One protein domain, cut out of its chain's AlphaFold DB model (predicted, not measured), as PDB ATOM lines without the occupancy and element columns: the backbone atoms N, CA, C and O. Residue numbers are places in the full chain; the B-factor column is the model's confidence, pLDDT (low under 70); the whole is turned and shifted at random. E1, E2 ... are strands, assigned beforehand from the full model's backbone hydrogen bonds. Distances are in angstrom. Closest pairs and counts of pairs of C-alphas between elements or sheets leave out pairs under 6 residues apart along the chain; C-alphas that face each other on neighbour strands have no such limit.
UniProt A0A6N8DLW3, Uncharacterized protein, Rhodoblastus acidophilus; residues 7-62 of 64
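What this domain is: This is residues 7 to 62 of the 64 residues of an uncharacterized protein of Rhodoblastus acidophilus (UniProt A0A6N8DLW3). With little regular structure, this domain is one narrow sheet of three long strands, and a long unnamed stretch, residues 7 to 27, loops back on itself over one face of it. The 56 printed residues hold E1, E2 and E3 along the chain, no named helix; the sheet order is E1, E3, E2, mixed. The class is all strand, with 22 residues in named elements. It is only just compact, close to loose, radius of gyration of the C-alphas 11.8 A, and flat, 32 by 27 by 10 A.

How they stand to each other: E3, residues 54 to 61, is the inner strand. E1, residues 28 to 35, is parallel to it at 17 degrees; N 31 and O 56 are within hydrogen-bond range at 2.9 A. E2, residues 43 to 48, is antiparallel to E3 at 159 degrees, a hairpin; N 45 and O 57 are within hydrogen-bond range at 2.9 A. E1 and E2 are apart. Residues 13 to 14 pair antiparallel with 17 to 18.

Where its parts are: E1 spans 23.2 A from C-alpha 28 at (-5.117, -1.442, -30.552), E2 16.4 A, and E3 22.8 A to C-alpha 61 at (-9.344, 12.450, -48.668).

The domain as a whole: The C-alphas farthest apart, of Asn 36 and Gly 52, are 32.4 A apart. The printed part has no cut; no printed residue is under 70 in pLDDT.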
ATOM      1  N   HIS A   7       2.992   5.968 -29.660       96.81
ATOM      2  CA  HIS A   7       2.212   7.104 -29.184       96.81
ATOM      3  C   HIS A   7       2.307   8.254 -30.181       96.81
ATOM      4  O   HIS A   7       3.387   8.782 -30.440       96.81
ATOM      5  N   PHE A   8       1.170   8.670 -30.722       96.94
ATOM      6  CA  PHE A   8       1.059   9.935 -31.432       96.94
ATOM      7  C   PHE A   8       0.919  11.047 -30.398       96.94
ATOM      8  O   PHE A   8      -0.040  11.077 -29.623       96.94
ATOM      9  N   GLY A   9       1.909  11.939 -30.383       97.19
ATOM     10  CA  GLY A   9       1.929  13.120 -29.530       97.19
ATOM     11  C   GLY A   9       0.933  14.189 -29.983       97.19
ATOM     12  O   GLY A   9      -0.135  13.894 -30.520       97.19
ATOM     13  N   ARG A  10       1.288  15.452 -29.746       97.88
ATOM     14  CA  ARG A  10       0.515  16.612 -30.209       97.88
ATOM     15  C   ARG A  10       0.874  16.952 -31.654       97.88
ATOM     16  O   ARG A  10       2.010  16.724 -32.063       97.88
ATOM     17  N   ASN A  11      -0.064  17.567 -32.371       97.19
ATOM     18  CA  ASN A  11       0.121  18.099 -33.723       97.19
ATOM     19  C   ASN A  11       0.603  17.049 -34.737       97.19
ATOM     20  O   ASN A  11       1.434  17.335 -35.599       97.19
ATOM     21  N   VAL A  12       0.092  15.820 -34.631       97.12
ATOM     22  CA  VAL A  12       0.382  14.756 -35.595       97.12
ATOM     23  C   VAL A  12      -0.712  14.747 -36.648       97.12
ATOM     24  O   VAL A  12      -1.875  14.502 -36.336       97.12
ATOM     25  N   PHE A  13      -0.330  14.963 -37.905       95.38
ATOM     26  CA  PHE A  13      -1.259  14.998 -39.028       95.38
ATOM     27  C   PHE A  13      -0.915  13.929 -40.055       95.38
ATOM     28  O   PHE A  13       0.243  13.755 -40.436       95.38
ATOM     29  N   ILE A  14      -1.936  13.247 -40.569       92.88
ATOM     30  CA  ILE A  14      -1.787  12.340 -41.710       92.88
ATOM     31  C   ILE A  14      -2.710  12.833 -42.817       92.88
ATOM     32  O   ILE A  14      -3.923  12.897 -42.653       92.88
ATOM     33  N   GLY A  15      -2.128  13.208 -43.961       89.06
ATOM     34  CA  GLY A  15      -2.891  13.725 -45.106       89.06
ATOM     35  C   GLY A  15      -3.701  14.991 -44.796       89.06
ATOM     36  O   GLY A  15      -4.754  15.180 -45.402       89.06
ATOM     37  N   GLY A  16      -3.240  15.801 -43.837       92.38
ATOM     38  CA  GLY A  16      -3.897  17.028 -43.375       92.38
ATOM     39  C   GLY A  16      -4.930  16.840 -42.260       92.38
ATOM     40  O   GLY A  16      -5.447  17.825 -41.750       92.38
ATOM     41  N   HIS A  17      -5.218  15.603 -41.843       93.00
ATOM     42  CA  HIS A  17      -6.163  15.327 -40.754       93.00
ATOM     43  C   HIS A  17      -5.422  15.152 -39.437       93.00
ATOM     44  O   HIS A  17      -4.435  14.414 -39.393       93.00
ATOM     45  N   ASP A  18      -5.914  15.800 -38.382       95.31
ATOM     46  CA  ASP A  18      -5.373  15.649 -37.033       95.31
ATOM     47  C   ASP A  18      -5.636  14.230 -36.514       95.31
ATOM     48  O   ASP A  18      -6.768  13.735 -36.481       95.31
ATOM     49  N   VAL A  19      -4.557  13.560 -36.130       95.62
ATOM     50  CA  VAL A  19      -4.557  12.220 -35.549       95.62
ATOM     51  C   VAL A  19      -3.768  12.194 -34.243       95.62
ATOM     52  O   VAL A  19      -3.270  11.147 -33.844       95.62
ATOM     53  N   SER A  20      -3.645  13.332 -33.571       97.00
ATOM     54  CA  SER A  20      -2.950  13.462 -32.294       97.00
ATOM     55  C   SER A  20      -3.569  12.578 -31.203       97.00
ATOM     56  O   SER A  20      -4.717  12.117 -31.290       97.00
ATOM     57  N   HIS A  21      -2.793  12.344 -30.144       96.75
ATOM     58  CA  HIS A  21      -3.241  11.656 -28.927       96.75
ATOM     59  C   HIS A  21      -3.768  10.230 -29.155       96.75
ATOM     60  O   HIS A  21      -4.690   9.772 -28.477       96.75
ATOM     61  N   GLN A  22      -3.198   9.517 -30.126       96.25
ATOM     62  CA  GLN A  22      -3.504   8.106 -30.357       96.25
ATOM     63  C   GLN A  22      -2.406   7.223 -29.780       96.25
ATOM     64  O   GLN A  22      -1.228   7.543 -29.885       96.25
ATOM     65  N   THR A  23      -2.796   6.074 -29.237       96.19
ATOM     66  CA  THR A  23      -1.861   5.034 -28.803       96.19
ATOM     67  C   THR A  23      -2.202   3.739 -29.517       96.19
ATOM     68  O   THR A  23      -3.360   3.299 -29.494       96.19
ATOM     69  N   PHE A  24      -1.190   3.121 -30.118       95.44
ATOM     70  CA  PHE A  24      -1.310   1.860 -30.829       95.44
ATOM     71  C   PHE A  24      -0.344   0.818 -30.277       95.44
ATOM     72  O   PHE A  24       0.813   1.110 -30.015       95.44
ATOM     73  N   ASN A  25      -0.822  -0.408 -30.115       95.00
ATOM     74  CA  ASN A  25      -0.070  -1.546 -29.600       95.00
ATOM     75  C   ASN A  25      -0.668  -2.858 -30.133       95.00
ATOM     76  O   ASN A  25      -1.526  -2.864 -31.022       95.00
ATOM     77  N   ARG A  26      -0.257  -4.000 -29.571       93.50
ATOM     78  CA  ARG A  26      -0.729  -5.325 -30.008       93.50
ATOM     79  C   ARG A  26      -2.258  -5.506 -29.965       93.50
ATOM     80  O   ARG A  26      -2.789  -6.262 -30.781       93.50
ATOM     81  N   HIS A  27      -2.955  -4.793 -29.070       94.12
ATOM     82  CA  HIS A  27      -4.411  -4.865 -28.882       94.12
ATOM     83  C   HIS A  27      -5.180  -3.747 -29.605       94.12
ATOM     84  O   HIS A  27      -6.367  -3.905 -29.899       94.12
ATOM     85  N   ARG A  28      -4.530  -2.611 -29.881       95.25
ATOM     86  CA  ARG A  28      -5.117  -1.442 -30.552       95.25
ATOM     87  C   ARG A  28      -4.240  -1.057 -31.737       95.25
ATOM     88  O   ARG A  28      -3.204  -0.446 -31.549       95.25
ATOM     89  N   ARG A  29      -4.639  -1.402 -32.953       95.00
ATOM     90  CA  ARG A  29      -3.864  -1.155 -34.182       95.00
ATOM     91  C   ARG A  29      -4.401   0.078 -34.910       95.00
ATOM     92  O   ARG A  29      -5.559   0.444 -34.705       95.00
ATOM     93  N   GLY A  30      -3.584   0.709 -35.745       94.38
ATOM     94  CA  GLY A  30      -3.972   1.872 -36.547       94.38
ATOM     95  C   GLY A  30      -3.724   1.624 -38.030       94.38
ATOM     96  O   GLY A  30      -2.663   1.128 -38.394       94.38
ATOM     97  N   GLU A  31      -4.693   1.974 -38.871       95.19
ATOM     98  CA  GLU A  31      -4.603   1.887 -40.328       95.19
ATOM     99  C   GLU A  31      -5.149   3.181 -40.941       95.19
ATOM    100  O   GLU A  31      -6.299   3.558 -40.712       95.19
ATOM    101  N   TYR A  32      -4.310   3.887 -41.697       95.56
ATOM    102  CA  TYR A  32      -4.613   5.213 -42.231       95.56
ATOM    103  C   TYR A  32      -4.509   5.196 -43.756       95.56
ATOM    104  O   TYR A  32      -3.416   5.239 -44.320       95.56
ATOM    105  N   HIS A  33      -5.656   5.153 -44.431       95.25
ATOM    106  CA  HIS A  33      -5.741   5.177 -45.886       95.25
ATOM    107  C   HIS A  33      -6.033   6.584 -46.396       95.25
ATOM    108  O   HIS A  33      -7.029   7.212 -46.021       95.25
ATOM    109  N   ARG A  34      -5.185   7.039 -47.318       93.44
ATOM    110  CA  ARG A  34      -5.316   8.326 -47.998       93.44
ATOM    111  C   ARG A  34      -5.831   8.124 -49.410       93.44
ATOM    112  O   ARG A  34      -5.324   7.274 -50.137       93.44
ATOM    113  N   TYR A  35      -6.795   8.946 -49.801       93.19
ATOM    114  CA  TYR A  35      -7.386   8.926 -51.134       93.19
ATOM    115  C   TYR A  35      -7.330  10.316 -51.772       93.19
ATOM    116  O   TYR A  35      -7.424  11.337 -51.095       93.19
ATOM    117  N   ASN A  36      -7.243  10.361 -53.101       92.31
ATOM    118  CA  ASN A  36      -7.348  11.618 -53.856       92.31
ATOM    119  C   ASN A  36      -8.810  12.083 -54.015       92.31
ATOM    120  O   ASN A  36      -9.077  13.247 -54.311       92.31
ATOM    121  N   LYS A  37      -9.770  11.174 -53.810       93.38
ATOM    122  CA  LYS A  37     -11.220  11.411 -53.872       93.38
ATOM    123  C   LYS A  37     -11.853  11.106 -52.513       93.38
ATOM    124  O   LYS A  37     -11.230  10.443 -51.690       93.38
ATOM    125  N   GLN A  38     -13.079  11.577 -52.279       92.31
ATOM    126  CA  GLN A  38     -13.798  11.310 -51.029       92.31
ATOM    127  C   GLN A  38     -14.090   9.802 -50.894       92.31
ATOM    128  O   GLN A  38     -14.829   9.268 -51.726       92.31
ATOM    129  N   PRO A  39     -13.541   9.104 -49.881       93.06
ATOM    130  CA  PRO A  39     -13.831   7.688 -49.681       93.06
ATOM    131  C   PRO A  39     -15.261   7.474 -49.167       93.06
ATOM    132  O   PRO A  39     -15.832   8.334 -48.496       93.06
ATOM    133  N   ARG A  40     -15.837   6.301 -49.456       89.94
ATOM    134  CA  ARG A  40     -17.115   5.842 -48.893       89.94
ATOM    135  C   ARG A  40     -16.921   4.445 -48.280       89.94
ATOM    136  O   ARG A  40     -16.624   3.520 -49.030       89.94
ATOM    137  N   PRO A  41     -17.065   4.270 -46.955       89.06
ATOM    138  CA  PRO A  41     -17.290   5.308 -45.946       89.06
ATOM    139  C   PRO A  41     -16.025   6.146 -45.684       89.06
ATOM    140  O   PRO A  41     -14.904   5.636 -45.762       89.06
ATOM    141  N   ALA A  42     -16.219   7.421 -45.349       90.50
ATOM    142  CA  ALA A  42     -15.164   8.303 -44.859       90.50
ATOM    143  C   ALA A  42     -15.104   8.303 -43.327       90.50
ATOM    144  O   ALA A  42     -16.080   7.968 -42.657       90.50
ATOM    145  N   GLY A  43     -13.961   8.723 -42.790       93.19
ATOM    146  CA  GLY A  43     -13.731   8.864 -41.357       93.19
ATOM    147  C   GLY A  43     -13.004   7.672 -40.743       93.19
ATOM    148  O   GLY A  43     -12.480   6.797 -41.437       93.19
ATOM    149  N   CYS A  44     -12.942   7.677 -39.415       94.88
ATOM    150  CA  CYS A  44     -12.268   6.662 -38.619       94.88
ATOM    151  C   CYS A  44     -13.279   5.791 -37.887       94.88
ATOM    152  O   CYS A  44     -14.158   6.303 -37.200       94.88
ATOM    153  N   VAL A  45     -13.100   4.476 -37.962       95.94
ATOM    154  CA  VAL A  45     -13.929   3.518 -37.227       95.94
ATOM    155  C   VAL A  45     -13.066   2.448 -36.583       95.94
ATOM    156  O   VAL A  45     -12.068   2.009 -37.154       95.94
ATOM    157  N   TRP A  46     -13.461   1.996 -35.397       96.81
ATOM    158  CA  TRP A  46     -12.863   0.810 -34.796       96.81
ATOM    159  C   TRP A  46     -13.484  -0.447 -35.398       96.81
ATOM    160  O   TRP A  46     -14.704  -0.600 -35.434       96.81
ATOM    161  N   ARG A  47     -12.634  -1.364 -35.847       96.69
ATOM    162  CA  ARG A  47     -13.013  -2.698 -36.314       96.69
ATOM    163  C   ARG A  47     -12.440  -3.731 -35.359       96.69
ATOM    164  O   ARG A  47     -11.268  -3.640 -35.002       96.69
ATOM    165  N   ARG A  48     -13.268  -4.677 -34.913       97.25
ATOM    166  CA  ARG A  48     -12.787  -5.839 -34.157       97.25
ATOM    167  C   ARG A  48     -12.088  -6.797 -35.113       97.25
ATOM    168  O   ARG A  48     -12.576  -7.022 -36.217       97.25
ATOM    169  N   ASN A  49     -10.974  -7.347 -34.660       95.31
ATOM    170  CA  ASN A  49     -10.237  -8.398 -35.343       95.31
ATOM    171  C   ASN A  49     -10.606  -9.758 -34.729       95.31
ATOM    172  O   ASN A  49     -11.099  -9.820 -33.600       95.31
ATOM    173  N   GLY A  50     -10.342 -10.849 -35.452       96.81
ATOM    174  CA  GLY A  50     -10.621 -12.210 -34.969       96.81
ATOM    175  C   GLY A  50      -9.774 -12.638 -33.763       96.81
ATOM    176  O   GLY A  50     -10.170 -13.525 -33.021       96.81
ATOM    177  N   ASP A  51      -8.646 -11.970 -33.522       94.31
ATOM    178  CA  ASP A  51      -7.723 -12.226 -32.406       94.31
ATOM    179  C   ASP A  51      -8.063 -11.431 -31.125       94.31
ATOM    180  O   ASP A  51      -7.229 -11.286 -30.231       94.31
ATOM    181  N   GLY A  52      -9.262 -10.841 -31.051       94.94
ATOM    182  CA  GLY A  52      -9.708 -10.024 -29.917       94.94
ATOM    183  C   GLY A  52      -9.111  -8.611 -29.866       94.94
ATOM    184  O   GLY A  52      -9.526  -7.798 -29.037       94.94
ATOM    185  N   SER A  53      -8.177  -8.270 -30.757       95.31
ATOM    186  CA  SER A  53      -7.704  -6.894 -30.915       95.31
ATOM    187  C   SER A  53      -8.700  -6.043 -31.713       95.31
ATOM    188  O   SER A  53      -9.704  -6.524 -32.247       95.31
ATOM    189  N   ARG A  54      -8.426  -4.742 -31.812       97.31
ATOM    190  CA  ARG A  54      -9.177  -3.829 -32.677       97.31
ATOM    191  C   ARG A  54      -8.249  -2.957 -33.507       97.31
ATOM    192  O   ARG A  54      -7.201  -2.539 -33.019       97.31
ATOM    193  N   THR A  55      -8.662  -2.636 -34.726       97.06
ATOM    194  CA  THR A  55      -7.952  -1.732 -35.638       97.06
ATOM    195  C   THR A  55      -8.781  -0.472 -35.856       97.06
ATOM    196  O   THR A  55      -9.955  -0.554 -36.219       97.06
ATOM    197  N   LYS A  56      -8.192   0.703 -35.625       96.75
ATOM    198  CA  LYS A  56      -8.775   1.987 -36.016       96.75
ATOM    199  C   LYS A  56      -8.469   2.183 -37.490       96.75
ATOM    200  O   LYS A  56      -7.332   2.474 -37.843       96.75
ATOM    201  N   VAL A  57      -9.476   1.990 -38.330       96.75
ATOM    202  CA  VAL A  57      -9.362   2.164 -39.777       96.75
ATOM    203  C   VAL A  57      -9.871   3.549 -40.123       96.75
ATOM    204  O   VAL A  57     -11.061   3.833 -39.972       96.75
ATOM    205  N   CYS A  58      -8.968   4.406 -40.579       96.12
ATOM    206  CA  CYS A  58      -9.250   5.760 -41.011       96.12
ATOM    207  C   CYS A  58      -9.151   5.852 -42.533       96.12
ATOM    208  O   CYS A  58      -8.131   5.499 -43.121       96.12
ATOM    209  N   ARG A  59     -10.215   6.341 -43.171       96.19
ATOM    210  CA  ARG A  59     -10.263   6.619 -44.609       96.19
ATOM    211  C   ARG A  59     -10.577   8.086 -44.820       96.19
ATOM    212  O   ARG A  59     -11.668   8.538 -44.478       96.19
ATOM    213  N   PHE A  60      -9.647   8.823 -45.404       94.44
ATOM    214  CA  PHE A  60      -9.830  10.249 -45.638       94.44
ATOM    215  C   PHE A  60      -9.272  10.676 -46.987       94.44
ATOM    216  O   PHE A  60      -8.336  10.084 -47.533       94.44
ATOM    217  N   LYS A  61      -9.890  11.724 -47.532       94.94
ATOM    218  CA  LYS A  61      -9.344  12.450 -48.668       94.94
ATOM    219  C   LYS A  61      -8.168  13.290 -48.173       94.94
ATOM    220  O   LYS A  61      -8.296  13.966 -47.153       94.94
ATOM    221  N   THR A  62      -7.052  13.258 -48.892       90.25
ATOM    222  CA  THR A  62      -5.922  14.154 -48.622       90.25
ATOM    223  C   THR A  62      -6.374  15.609 -48.749       90.25
ATOM    224  O   THR A  62      -6.954  15.982 -49.773       90.25
TER     225      THR A  62